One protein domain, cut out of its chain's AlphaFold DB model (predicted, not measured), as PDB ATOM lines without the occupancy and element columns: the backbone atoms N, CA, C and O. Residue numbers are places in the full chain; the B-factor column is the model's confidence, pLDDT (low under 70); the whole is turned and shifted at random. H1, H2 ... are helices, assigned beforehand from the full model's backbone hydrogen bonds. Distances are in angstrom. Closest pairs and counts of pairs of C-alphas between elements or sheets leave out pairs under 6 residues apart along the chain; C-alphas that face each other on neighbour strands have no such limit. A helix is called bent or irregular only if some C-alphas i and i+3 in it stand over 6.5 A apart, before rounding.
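Overview. This is residues 46 to 134 of the 183 residues of an uncharacterized protein of Enterobacter cloacae complex sp. ECNIH7 (UniProt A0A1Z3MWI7). A long helical arm, H4, reaches away from a small loose body, and a second long helix, H1, reaches out of that body at the far end, with its first residues sticking out. In the body H2 packs on part of H1, the short H3 comes near both of them, and a long looping stretch, residues 96 to 109, leads from H3 to H4; residues 117 to 134 stick out at the H4 end and residues 47 to 53 at the H1 end. The printed part has 89 residues with four named helices, H1, H2, H3 and H4 in that order along the chain, and no named strand; the class is all helix, with 60 residues in the named helices. The whole is loose, with a radius of gyration of the C-alphas of 17.5 A, and elongated, with spans of 57 by 35 by 28 A.

Along the chain. The longest helix is H4, residues 110 to 133, which measures 34.8 A from first to last C-alpha. It begins with C-alpha 110 at (-13.890, 11.257, -36.829) and ends with C-alpha 133 at (-35.255, -5.373, -14.970). H1, residues 49 to 68, measures 28.4 A and begins with C-alpha 49 at (-15.019, -10.887, -68.842). H2, residues 75 to 86, measures 16.3 A from first to last C-alpha. H3, residues 92 to 95, has four residues and measures 5.6 A, with C-alpha 92 at (-6.829, -13.354, -34.893). No helix is bent or irregular.

Arrangement. H4 touches no helix. It is apart from H1, from H2 and from H3, with no C-alpha of theirs within 8 A of one of its own. Residues 117 to 134, of which 117 to 133 belong to H4, stand free. H1 and H2 touch, with 5 pairs of C-alphas within 8 A, and the closest C-alphas are those of Ile 61 and Leu 75, 5.7 A apart. H1 touches H2 with residues 57 to 64 alone, and H2 touches H1 with residues 75 to 78 alone. The two helices run the same way at a shallow tilt of 32 degrees, only just short of steep, and their centres are 14.6 A apart. H3 is close to H2 but not clearly touching it: the closest C-alphas, those of Leu 85 and Pro 92, are 7.0 A apart. H3 is also close to H1 but not clearly touching it, the closest C-alphas being those of Asn 68 and Pro 92, 7.3 A apart. In H1, H2 and H4 each O i to N i+4 pair is within hydrogen-bond range. H3 is too short for such a pair, and its 1 O i to N i+3 pair is within range.

Size, cuts and confidence. The two C-alphas farthest apart are those of Ala 49 and Ile 132, at 58.3 A, and the first and last printed C-alphas, those of Tyr 46 and Gln 134, are 52.6 A apart. Without the stretches that stand free, residues 47 to 53 and 117 to 134, the body of 64 residues spans 37 by 34 by 16 A with a radius of gyration of 12.4 A. The printed part has no cut. The link from H3 to H4, with 14 residues, is long; the link from H1 to H2, with 6 residues, is short, and the link from H2 to H3, with 5 residues, is tight. The mean pLDDT of the printed part is 83.7, and the model's confidence is low, under 70, at residues 96 to 97, residues 99 to 101 and residue 134.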
ATOM      1  N   TYR A  46     -21.732 -12.586 -64.429       90.94
ATOM      2  CA  TYR A  46     -21.589 -11.708 -65.588       90.94
ATOM      3  C   TYR A  46     -21.037 -12.456 -66.810       90.94
ATOM      4  O   TYR A  46     -20.105 -13.255 -66.691       90.94
ATOM      5  N   SER A  47     -21.571 -12.144 -67.995       90.38
ATOM      6  CA  SER A  47     -21.055 -12.628 -69.283       90.38
ATOM      7  C   SER A  47     -19.815 -11.858 -69.750       90.38
ATOM      8  O   SER A  47     -18.915 -12.440 -70.353       90.38
ATOM      9  N   ASP A  48     -19.732 -10.558 -69.444       95.81
ATOM     10  CA  ASP A  48     -18.565  -9.727 -69.752       95.81
ATOM     11  C   ASP A  48     -17.363 -10.123 -68.871       95.81
ATOM     12  O   ASP A  48     -17.433 -10.130 -67.637       95.81
ATOM     13  N   ALA A  49     -16.230 -10.419 -69.514       93.56
ATOM     14  CA  ALA A  49     -15.019 -10.887 -68.842       93.56
ATOM     15  C   ALA A  49     -14.398  -9.852 -67.883       93.56
ATOM     16  O   ALA A  49     -13.814 -10.226 -66.862       93.56
ATOM     17  N   ARG A  50     -14.517  -8.550 -68.177       93.94
ATOM     18  CA  ARG A  50     -14.029  -7.476 -67.299       93.94
ATOM     19  C   ARG A  50     -14.898  -7.381 -66.052       93.94
ATOM     20  O   ARG A  50     -14.352  -7.313 -64.952       93.94
ATOM     21  N   MET A  51     -16.219  -7.444 -66.211       91.06
ATOM     22  CA  MET A  51     -17.156  -7.442 -65.081       91.06
ATOM     23  C   MET A  51     -16.991  -8.680 -64.206       91.06
ATOM     24  O   MET A  51     -16.916  -8.554 -62.986       91.06
ATOM     25  N   LYS A  52     -16.828  -9.858 -64.815       92.56
ATOM     26  CA  LYS A  52     -16.566 -11.105 -64.091       92.56
ATOM     27  C   LYS A  52     -15.300 -11.016 -63.235       92.56
ATOM     28  O   LYS A  52     -15.343 -11.304 -62.046       92.56
ATOM     29  N   LYS A  53     -14.198 -10.508 -63.796       92.81
ATOM     30  CA  LYS A  53     -12.933 -10.333 -63.062       92.81
ATOM     31  C   LYS A  53     -13.044  -9.340 -61.901       92.81
ATOM     32  O   LYS A  53     -12.366  -9.506 -60.886       92.81
ATOM     33  N   LEU A  54     -13.831  -8.277 -62.061       89.31
ATOM     34  CA  LEU A  54     -14.086  -7.320 -60.983       89.31
ATOM     35  C   LEU A  54     -14.939  -7.944 -59.880       89.31
ATOM     36  O   LEU A  54     -14.616  -7.761 -58.708       89.31
ATOM     37  N   ASP A  55     -15.974  -8.701 -60.247       89.56
ATOM     38  CA  ASP A  55     -16.811  -9.424 -59.293       89.56
ATOM     39  C   ASP A  55     -16.007 -10.461 -58.503       89.56
ATOM     40  O   ASP A  55     -16.080 -10.463 -57.280       89.56
ATOM     41  N   ASP A  56     -15.153 -11.246 -59.169       90.44
ATOM     42  CA  ASP A  56     -14.267 -12.228 -58.529       90.44
ATOM     43  C   ASP A  56     -13.356 -11.588 -57.480       90.44
ATOM     44  O   ASP A  56     -13.324 -12.019 -56.330       90.44
ATOM     45  N   LYS A  57     -12.666 -10.496 -57.838       90.31
ATOM     46  CA  LYS A  57     -11.812  -9.769 -56.886       90.31
ATOM     47  C   LYS A  57     -12.599  -9.254 -55.689       90.31
ATOM     48  O   LYS A  57     -12.089  -9.242 -54.571       90.31
ATOM     49  N   TRP A  58     -13.807  -8.758 -55.936       87.88
ATOM     50  CA  TRP A  58     -14.643  -8.210 -54.881       87.88
ATOM     51  C   TRP A  58     -15.160  -9.316 -53.959       87.88
ATOM     52  O   TRP A  58     -15.121  -9.157 -52.741       87.88
ATOM     53  N   PHE A  59     -15.552 -10.455 -54.528       89.62
ATOM     54  CA  PHE A  59     -15.961 -11.649 -53.801       89.62
ATOM     55  C   PHE A  59     -14.826 -12.206 -52.933       89.62
ATOM     56  O   PHE A  59     -15.051 -12.480 -51.758       89.62
ATOM     57  N   ASP A  60     -13.597 -12.284 -53.450       89.81
ATOM     58  CA  ASP A  60     -12.427 -12.725 -52.676       89.81
ATOM     59  C   ASP A  60     -12.182 -11.826 -51.458       89.81
ATOM     60  O   ASP A  60     -11.967 -12.307 -50.342       89.81
ATOM     61  N   ILE A  61     -12.261 -10.504 -51.656       88.25
ATOM     62  CA  ILE A  61     -12.146  -9.529 -50.569       88.25
ATOM     63  C   ILE A  61     -13.248  -9.772 -49.533       88.25
ATOM     64  O   ILE A  61     -12.963  -9.809 -48.344       88.25
ATOM     65  N   GLN A  62     -14.500  -9.965 -49.947       86.38
ATOM     66  CA  GLN A  62     -15.609 -10.217 -49.022       86.38
ATOM     67  C   GLN A  62     -15.477 -11.517 -48.249       86.38
ATOM     68  O   GLN A  62     -15.711 -11.534 -47.040       86.38
ATOM     69  N   LEU A  63     -15.114 -12.590 -48.947       87.06
ATOM     70  CA  LEU A  63     -14.913 -13.896 -48.353       87.06
ATOM     71  C   LEU A  63     -13.854 -13.796 -47.259       87.06
ATOM     72  O   LEU A  63     -14.120 -14.214 -46.137       87.06
ATOM     73  N   PHE A  64     -12.730 -13.127 -47.542       87.19
ATOM     74  CA  PHE A  64     -11.696 -12.835 -46.550       87.19
ATOM     75  C   PHE A  64     -12.242 -12.092 -45.320       87.19
ATOM     76  O   PHE A  64     -11.906 -12.451 -44.190       87.19
ATOM     77  N   LYS A  65     -13.100 -11.077 -45.503       85.19
ATOM     78  CA  LYS A  65     -13.678 -10.336 -44.365       85.19
ATOM     79  C   LYS A  65     -14.565 -11.201 -43.488       85.19
ATOM     80  O   LYS A  65     -14.566 -11.031 -42.272       85.19
ATOM     81  N   ILE A  66     -15.353 -12.080 -44.099       80.19
ATOM     82  CA  ILE A  66     -16.288 -12.946 -43.381       80.19
ATOM     83  C   ILE A  66     -15.519 -14.034 -42.632       80.19
ATOM     84  O   ILE A  66     -15.781 -14.235 -41.448       80.19
ATOM     85  N   THR A  67     -14.549 -14.683 -43.281       82.19
ATOM     86  CA  THR A  67     -13.789 -15.792 -42.690       82.19
ATOM     87  C   THR A  67     -12.854 -15.332 -41.581       82.19
ATOM     88  O   THR A  67     -12.826 -15.940 -40.516       82.19
ATOM     89  N   ASN A  68     -12.118 -14.240 -41.797       81.56
ATOM     90  CA  ASN A  68     -11.146 -13.747 -40.820       81.56
ATOM     91  C   ASN A  68     -11.734 -12.708 -39.859       81.56
ATOM     92  O   ASN A  68     -11.119 -12.379 -38.849       81.56
ATOM     93  N   GLY A  69     -12.912 -12.154 -40.158       77.94
ATOM     94  CA  GLY A  69     -13.499 -11.072 -39.372       77.94
ATOM     95  C   GLY A  69     -12.734  -9.748 -39.461       77.94
ATOM     96  O   GLY A  69     -12.877  -8.911 -38.571       77.94
ATOM     97  N   ILE A  70     -11.950  -9.553 -40.524       84.62
ATOM     98  CA  ILE A  70     -11.093  -8.383 -40.742       84.62
ATOM     99  C   ILE A  70     -11.589  -7.611 -41.958       84.62
ATOM    100  O   ILE A  70     -11.635  -8.151 -43.057       84.62
ATOM    101  N   ASN A  71     -11.926  -6.334 -41.794       83.44
ATOM    102  CA  ASN A  71     -12.375  -5.513 -42.916       83.44
ATOM    103  C   ASN A  71     -11.186  -4.930 -43.696       83.44
ATOM    104  O   ASN A  71     -10.367  -4.234 -43.107       83.44
ATOM    105  N   THR A  72     -11.142  -5.166 -45.010       85.19
ATOM    106  CA  THR A  72     -10.140  -4.610 -45.938       85.19
ATOM    107  C   THR A  72     -10.798  -4.149 -47.239       85.19
ATOM    108  O   THR A  72     -11.766  -4.742 -47.711       85.19
ATOM    109  N   THR A  73     -10.331  -3.076 -47.862       83.44
ATOM    110  CA  THR A  73     -10.879  -2.605 -49.151       83.44
ATOM    111  C   THR A  73     -10.085  -3.099 -50.354       83.44
ATOM    112  O   THR A  73     -10.593  -3.048 -51.473       83.44
ATOM    113  N   ASN A  74      -8.878  -3.627 -50.135       86.69
ATOM    114  CA  ASN A  74      -7.965  -4.064 -51.184       86.69
ATOM    115  C   ASN A  74      -7.553  -5.534 -51.009       86.69
ATOM    116  O   ASN A  74      -7.281  -6.007 -49.905       86.69
ATOM    117  N   LEU A  75      -7.451  -6.248 -52.131       87.56
ATOM    118  CA  LEU A  75      -6.986  -7.631 -52.182       87.56
ATOM    119  C   LEU A  75      -5.517  -7.765 -51.752       87.56
ATOM    120  O   LEU A  75      -5.148  -8.762 -51.137       87.56
ATOM    121  N   ASN A  76      -4.675  -6.776 -52.061       90.12
ATOM    122  CA  ASN A  76      -3.267  -6.804 -51.655       90.12
ATOM    123  C   ASN A  76      -3.123  -6.714 -50.132       90.12
ATOM    124  O   ASN A  76      -2.373  -7.489 -49.544       90.12
ATOM    125  N   ASP A  77      -3.904  -5.839 -49.503       89.00
ATOM    126  CA  ASP A  77      -3.955  -5.702 -48.049       89.00
ATOM    127  C   ASP A  77      -4.456  -6.997 -47.403       89.00
ATOM    128  O   ASP A  77      -3.834  -7.509 -46.476       89.00
ATOM    129  N   ALA A  78      -5.528  -7.586 -47.952       88.31
ATOM    130  CA  ALA A  78      -6.048  -8.875 -47.503       88.31
ATOM    131  C   ALA A  78      -4.975  -9.978 -47.554       88.31
ATOM    132  O   ALA A  78      -4.816 -10.732 -46.598       88.31
ATOM    133  N   ARG A  79      -4.184 -10.039 -48.634       90.38
ATOM    134  CA  ARG A  79      -3.075 -11.000 -48.774       90.38
ATOM    135  C   ARG A  79      -1.967 -10.767 -47.754       90.38
ATOM    136  O   ARG A  79      -1.463 -11.732 -47.186       90.38
ATOM    137  N   LEU A  80      -1.586  -9.511 -47.521       91.81
ATOM    138  CA  LEU A  80      -0.555  -9.162 -46.545       91.81
ATOM    139  C   LEU A  80      -0.989  -9.540 -45.123       91.81
ATOM    140  O   LEU A  80      -0.223 -10.150 -44.383       91.81
ATOM    141  N   ILE A  81      -2.242  -9.248 -44.770       88.88
ATOM    142  CA  ILE A  81      -2.817  -9.617 -43.475       88.88
ATOM    143  C   ILE A  81      -2.914 -11.140 -43.346       88.88
ATOM    144  O   ILE A  81      -2.493 -11.681 -42.328       88.88
ATOM    145  N   GLN A  82      -3.397 -11.845 -44.375       89.00
ATOM    146  CA  GLN A  82      -3.456 -13.312 -44.375       89.00
ATOM    147  C   GLN A  82      -2.070 -13.926 -44.159       89.00
ATOM    148  O   GLN A  82      -1.926 -14.881 -43.400       89.00
ATOM    149  N   ARG A  83      -1.042 -13.364 -44.800       92.44
ATOM    150  CA  ARG A  83       0.342 -13.792 -44.609       92.44
ATOM    151  C   ARG A  83       0.797 -13.574 -43.166       92.44
ATOM    152  O   ARG A  83       1.301 -14.510 -42.561       92.44
ATOM    153  N   GLY A  84       0.543 -12.396 -42.595       89.56
ATOM    154  CA  GLY A  84       0.874 -12.101 -41.198       89.56
ATOM    155  C   GLY A  84       0.141 -12.994 -40.188       89.56
ATOM    156  O   GLY A  84       0.722 -13.350 -39.164       89.56
ATOM    157  N   LEU A  85      -1.103 -13.392 -40.478       89.81
ATOM    158  CA  LEU A  85      -1.853 -14.368 -39.677       89.81
ATOM    159  C   LEU A  85      -1.219 -15.762 -39.760       89.81
ATOM    160  O   LEU A  85      -1.022 -16.407 -38.733       89.81
ATOM    161  N   ASN A  86      -0.864 -16.213 -40.965       90.56
ATOM    162  CA  ASN A  86      -0.252 -17.525 -41.184       90.56
ATOM    163  C   ASN A  86       1.157 -17.626 -40.574       90.56
ATOM    164  O   ASN A  86       1.531 -18.675 -40.061       90.56
ATOM    165  N   GLU A  87       1.931 -16.540 -40.618       94.31
ATOM    166  CA  GLU A  87       3.269 -16.441 -40.019       94.31
ATOM    167  C   GLU A  87       3.218 -16.219 -38.492       94.31
ATOM    168  O   GLU A  87       4.256 -16.177 -37.837       94.31
ATOM    169  N   GLY A  88       2.026 -16.060 -37.902       88.12
ATOM    170  CA  GLY A  88       1.833 -15.854 -36.462       88.12
ATOM    171  C   GLY A  88       2.237 -14.466 -35.948       88.12
ATOM    172  O   GLY A  88       2.130 -14.200 -34.749       88.12
ATOM    173  N   VAL A  89       2.660 -13.566 -36.841       92.94
ATOM    174  CA  VAL A  89       2.982 -12.163 -36.533       92.94
ATOM    175  C   VAL A  89       1.727 -11.410 -36.089       92.94
ATOM    176  O   VAL A  89       1.780 -10.559 -35.202       92.94
ATOM    177  N   LEU A  90       0.581 -11.743 -36.688       87.75
ATOM    178  CA  LEU A  90      -0.727 -11.203 -36.343       87.75
ATOM    179  C   LEU A  90      -1.568 -12.270 -35.640       87.75
ATOM    180  O   LEU A  90      -1.668 -13.403 -36.105       87.75
ATOM    181  N   LYS A  91      -2.228 -11.898 -34.538       85.00
ATOM    182  CA  LYS A  91      -3.153 -12.787 -33.824       85.00
ATOM    183  C   LYS A  91      -4.600 -12.509 -34.242       85.00
ATOM    184  O   LYS A  91      -5.015 -11.353 -34.176       85.00
ATOM    185  N   PRO A  92      -5.410 -13.535 -34.567       79.06
ATOM    186  CA  PRO A  92      -6.829 -13.354 -34.893       79.06
ATOM    187  C   PRO A  92      -7.620 -12.610 -33.806       79.06
ATOM    188  O   PRO A  92      -8.512 -11.822 -34.110       79.06
ATOM    189  N   SER A  93      -7.256 -12.807 -32.532       79.50
ATOM    190  CA  SER A  93      -7.908 -12.155 -31.390       79.50
ATOM    191  C   SER A  93      -7.808 -10.629 -31.408       79.50
ATOM    192  O   SER A  93      -8.686  -9.962 -30.869       79.50
ATOM    193  N   TRP A  94      -6.789 -10.062 -32.059       79.31
ATOM    194  CA  TRP A  94      -6.636  -8.610 -32.202       79.31
ATOM    195  C   TRP A  94      -7.689  -7.990 -33.117       79.31
ATOM    196  O   TRP A  94      -7.918  -6.784 -33.067       79.31
ATOM    197  N   PHE A  95      -8.344  -8.809 -33.936       77.50
ATOM    198  CA  PHE A  95      -9.290  -8.351 -34.940       77.50
ATOM    199  C   PHE A  95     -10.750  -8.631 -34.591       77.50
ATOM    200  O   PHE A  95     -11.641  -8.339 -35.396       77.50
ATOM    201  N   LEU A  96     -11.026  -9.150 -33.394       67.25
ATOM    202  CA  LEU A  96     -12.393  -9.373 -32.936       67.25
ATOM    203  C   LEU A  96     -13.198  -8.071 -33.033       67.25
ATOM    204  O   LEU A  96     -12.772  -7.013 -32.581       67.25
ATOM    205  N   PHE A  97     -14.360  -8.157 -33.681       63.56
ATOM    206  CA  PHE A  97     -15.273  -7.039 -33.954       63.56
ATOM    207  C   PHE A  97     -14.740  -5.923 -34.875       63.56
ATOM    208  O   PHE A  97     -15.512  -5.032 -35.231       63.56
ATOM    209  N   THR A  98     -13.489  -5.977 -35.350       70.31
ATOM    210  CA  THR A  98     -12.940  -4.959 -36.270       70.31
ATOM    211  C   THR A  98     -13.672  -4.922 -37.611       70.31
ATOM    212  O   THR A  98     -13.867  -3.845 -38.175       70.31
ATOM    213  N   SER A  99     -14.190  -6.071 -38.067       65.19
ATOM    214  CA  SER A  99     -15.053  -6.190 -39.248       65.19
ATOM    215  C   SER A  99     -16.155  -5.132 -39.316       65.19
ATOM    216  O   SER A  99     -16.466  -4.646 -40.403       65.19
ATOM    217  N   SER A 100     -16.752  -4.801 -38.168       66.06
ATOM    218  CA  SER A 100     -17.956  -3.976 -38.057       66.06
ATOM    219  C   SER A 100     -17.651  -2.485 -37.910       66.06
ATOM    220  O   SER A 100     -18.554  -1.663 -38.047       66.06
ATOM    221  N   TRP A 101     -16.388  -2.119 -37.672       67.88
ATOM    222  CA  TRP A 101     -16.000  -0.748 -37.328       67.88
ATOM    223  C   TRP A 101     -15.316   0.024 -38.457       67.88
ATOM    224  O   TRP A 101     -15.324   1.256 -38.457       67.88
ATOM    225  N   GLY A 102     -14.806  -0.664 -39.475       71.69
ATOM    226  CA  GLY A 102     -14.208  -0.022 -40.643       71.69
ATOM    227  C   GLY A 102     -13.006  -0.790 -41.159       71.69
ATOM    228  O   GLY A 102     -12.597  -1.765 -40.545       71.69
ATOM    229  N   ASP A 103     -12.493  -0.377 -42.316       79.56
ATOM    230  CA  ASP A 103     -11.270  -0.948 -42.875       79.56
ATOM    231  C   ASP A 103     -10.103  -0.717 -41.910       79.56
ATOM    232  O   ASP A 103      -9.873   0.420 -41.495       79.56
ATOM    233  N   ILE A 104      -9.389  -1.782 -41.546       80.25
ATOM    234  CA  ILE A 104      -8.279  -1.705 -40.594       80.25
ATOM    235  C   ILE A 104      -7.031  -1.050 -41.192       80.25
ATOM    236  O   ILE A 104      -6.176  -0.584 -40.441       80.25
ATOM    237  N   THR A 105      -6.911  -0.995 -42.522       81.00
ATOM    238  CA  THR A 105      -5.758  -0.378 -43.194       81.00
ATOM    239  C   THR A 105      -5.922   1.128 -43.372       81.00
ATOM    240  O   THR A 105      -4.968   1.824 -43.720       81.00
ATOM    241  N   ILE A 106      -7.108   1.666 -43.073       82.06
ATOM    242  CA  ILE A 106      -7.440   3.077 -43.255       82.06
ATOM    243  C   ILE A 106      -7.748   3.712 -41.902       82.06
ATOM    244  O   ILE A 106      -8.544   3.208 -41.111       82.06
ATOM    245  N   LYS A 107      -7.176   4.893 -41.647       81.00
ATOM    246  CA  LYS A 107      -7.497   5.660 -40.439       81.00
ATOM    247  C   LYS A 107      -8.994   5.983 -40.398       81.00
ATOM    248  O   LYS A 107      -9.534   6.633 -41.294       81.00
ATOM    249  N   MET A 108      -9.653   5.561 -39.323       79.12
ATOM    250  CA  MET A 108     -11.083   5.781 -39.123       79.12
ATOM    251  C   MET A 108     -11.410   7.279 -39.107       79.12
ATOM    252  O   MET A 108     -10.734   8.083 -38.459       79.12
ATOM    253  N   SER A 109     -12.462   7.675 -39.828       83.88
ATOM    254  CA  SER A 109     -12.893   9.073 -39.844       83.88
ATOM    255  C   SER A 109     -13.496   9.469 -38.495       83.88
ATOM    256  O   SER A 109     -14.167   8.664 -37.846       83.88
ATOM    257  N   LYS A 110     -13.331  10.739 -38.093       84.31
ATOM    258  CA  LYS A 110     -13.890  11.257 -36.829       84.31
ATOM    259  C   LYS A 110     -15.398  10.997 -36.706       84.31
ATOM    260  O   LYS A 110     -15.867  10.616 -35.643       84.31
ATOM    261  N   LYS A 111     -16.147  11.139 -37.809       81.94
ATOM    262  CA  LYS A 111     -17.598  10.883 -37.849       81.94
ATOM    263  C   LYS A 111     -17.935   9.424 -37.527       81.94
ATOM    264  O   LYS A 111     -18.811   9.171 -36.708       81.94
ATOM    265  N   LYS A 112     -17.225   8.470 -38.145       78.00
ATOM    266  CA  LYS A 112     -17.418   7.039 -37.870       78.00
ATOM    267  C   LYS A 112     -17.013   6.687 -36.443       78.00
ATOM    268  O   LYS A 112     -17.707   5.904 -35.807       78.00
ATOM    269  N   LEU A 113     -15.927   7.281 -35.943       82.56
ATOM    270  CA  LEU A 113     -15.465   7.077 -34.570       82.56
ATOM    271  C   LEU A 113     -16.538   7.503 -33.558       82.56
ATOM    272  O   LEU A 113     -16.898   6.719 -32.689       82.56
ATOM    273  N   ILE A 114     -17.109   8.701 -33.718       85.00
ATOM    274  CA  ILE A 114     -18.194   9.197 -32.854       85.00
ATOM    275  C   ILE A 114     -19.413   8.266 -32.917       85.00
ATOM    276  O   ILE A 114     -19.952   7.896 -31.877       85.00
ATOM    277  N   LEU A 115     -19.820   7.843 -34.118       81.88
ATOM    278  CA  LEU A 115     -20.939   6.912 -34.287       81.88
ATOM    279  C   LEU A 115     -20.691   5.571 -33.575       81.88
ATOM    280  O   LEU A 115     -21.606   5.015 -32.975       81.88
ATOM    281  N   SER A 116     -19.453   5.075 -33.610       77.12
ATOM    282  CA  SER A 116     -19.056   3.853 -32.911       77.12
ATOM    283  C   SER A 116     -19.171   3.978 -31.396       77.12
ATOM    284  O   SER A 116     -19.790   3.122 -30.761       77.12
ATOM    285  N   TYR A 117     -18.676   5.079 -30.827       82.75
ATOM    286  CA  TYR A 117     -18.830   5.360 -29.401       82.75
ATOM    287  C   TYR A 117     -20.299   5.471 -28.982       82.75
ATOM    288  O   TYR A 117     -20.681   4.894 -27.966       82.75
ATOM    289  N   LEU A 118     -21.135   6.152 -29.773       84.62
ATOM    290  CA  LEU A 118     -22.573   6.258 -29.502       84.62
ATOM    291  C   LEU A 118     -23.259   4.887 -29.512       84.62
ATOM    292  O   LEU A 118     -24.024   4.580 -28.602       84.62
ATOM    293  N   MET A 119     -22.955   4.040 -30.497       79.62
ATOM    294  CA  MET A 119     -23.493   2.678 -30.579       79.62
ATOM    295  C   MET A 119     -23.076   1.833 -29.363       79.62
ATOM    296  O   MET A 119     -23.909   1.147 -28.774       79.62
ATOM    297  N   GLY A 120     -21.804   1.914 -28.958       81.25
ATOM    298  CA  GLY A 120     -21.300   1.233 -27.763       81.25
ATOM    299  C   GLY A 120     -21.997   1.700 -26.485       81.25
ATOM    300  O   GLY A 120     -22.387   0.876 -25.660       81.25
ATOM    301  N   LEU A 121     -22.229   3.008 -26.354       88.06
ATOM    302  CA  LEU A 121     -22.946   3.600 -25.224       88.06
ATOM    303  C   LEU A 121     -24.406   3.127 -25.164       88.06
ATOM    304  O   LEU A 121     -24.888   2.787 -24.088       88.06
ATOM    305  N   VAL A 122     -25.093   3.026 -26.305       83.94
ATOM    306  CA  VAL A 122     -26.465   2.494 -26.373       83.94
ATOM    307  C   VAL A 122     -26.516   1.030 -25.927       83.94
ATOM    308  O   VAL A 122     -27.361   0.677 -25.107       83.94
ATOM    309  N   ILE A 123     -25.594   0.185 -26.405       81.56
ATOM    310  CA  ILE A 123     -25.508  -1.226 -25.982       81.56
ATOM    311  C   ILE A 123     -25.243  -1.324 -24.478       81.56
ATOM    312  O   ILE A 123     -25.885  -2.119 -23.794       81.56
ATOM    313  N   PHE A 124     -24.340  -0.493 -23.953       83.69
ATOM    314  CA  PHE A 124     -24.039  -0.454 -22.528       83.69
ATOM    315  C   PHE A 124     -25.272  -0.076 -21.698       83.69
ATOM    316  O   PHE A 124     -25.606  -0.785 -20.752       83.69
ATOM    317  N   ILE A 125     -26.000   0.983 -22.072       87.19
ATOM    318  CA  ILE A 125     -27.231   1.393 -21.375       87.19
ATOM    319  C   ILE A 125     -28.284   0.284 -21.420       87.19
ATOM    320  O   ILE A 125     -28.859  -0.042 -20.385       87.19
ATOM    321  N   MET A 126     -28.511  -0.332 -22.585       77.81
ATOM    322  CA  MET A 126     -29.471  -1.434 -22.712       77.81
ATOM    323  C   MET A 126     -29.095  -2.631 -21.834       77.81
ATOM    324  O   MET A 126     -29.974  -3.206 -21.200       77.81
ATOM    325  N   GLY A 127     -27.809  -2.985 -21.757       81.94
ATOM    326  CA  GLY A 127     -27.331  -4.056 -20.881       81.94
ATOM    327  C   GLY A 127     -27.574  -3.758 -19.401       81.94
ATOM    328  O   GLY A 127     -28.056  -4.622 -18.676       81.94
ATOM    329  N   ASN A 128     -27.319  -2.520 -18.966       83.31
ATOM    330  CA  ASN A 128     -27.612  -2.089 -17.596       83.31
ATOM    331  C   ASN A 128     -29.118  -2.095 -17.303       83.31
ATOM    332  O   ASN A 128     -29.535  -2.545 -16.242       83.31
ATOM    333  N   TYR A 129     -29.943  -1.632 -18.244       81.69
ATOM    334  CA  TYR A 129     -31.396  -1.666 -18.097       81.69
ATOM    335  C   TYR A 129     -31.917  -3.105 -17.986       81.69
ATOM    336  O   TYR A 129     -32.663  -3.417 -17.063       81.69
ATOM    337  N   ALA A 130     -31.461  -3.999 -18.869       76.81
ATOM    338  CA  ALA A 130     -31.815  -5.415 -18.822       76.81
ATOM    339  C   ALA A 130     -31.384  -6.077 -17.505       76.81
ATOM    340  O   ALA A 130     -32.121  -6.903 -16.980       76.81
ATOM    341  N   TRP A 131     -30.228  -5.691 -16.958       78.19
ATOM    342  CA  TRP A 131     -29.765  -6.156 -15.651       78.19
ATOM    343  C   TRP A 131     -30.671  -5.690 -14.503       78.19
ATOM    344  O   TRP A 131     -30.979  -6.475 -13.614       78.19
ATOM    345  N   ILE A 132     -31.122  -4.430 -14.522       78.00
ATOM    346  CA  ILE A 132     -32.021  -3.876 -13.493       78.00
ATOM    347  C   ILE A 132     -33.409  -4.530 -13.550       78.00
ATOM    348  O   ILE A 132     -33.981  -4.845 -12.511       78.00
ATOM    349  N   GLU A 133     -33.945  -4.740 -14.753       73.81
ATOM    350  CA  GLU A 133     -35.255  -5.373 -14.970       73.81
ATOM    351  C   GLU A 133     -35.225  -6.899 -14.794       73.81
ATOM    352  O   GLU A 133     -36.274  -7.548 -14.753       73.81
ATOM    353  N   GLN A 134     -34.039  -7.506 -14.711       68.00
ATOM    354  CA  GLN A 134     -33.919  -8.944 -14.532       68.00
ATOM    355  C   GLN A 134     -34.546  -9.343 -13.193       68.00
ATOM    356  O   GLN A 134     -34.102  -8.945 -12.116       68.00
TER     357      GLN A 134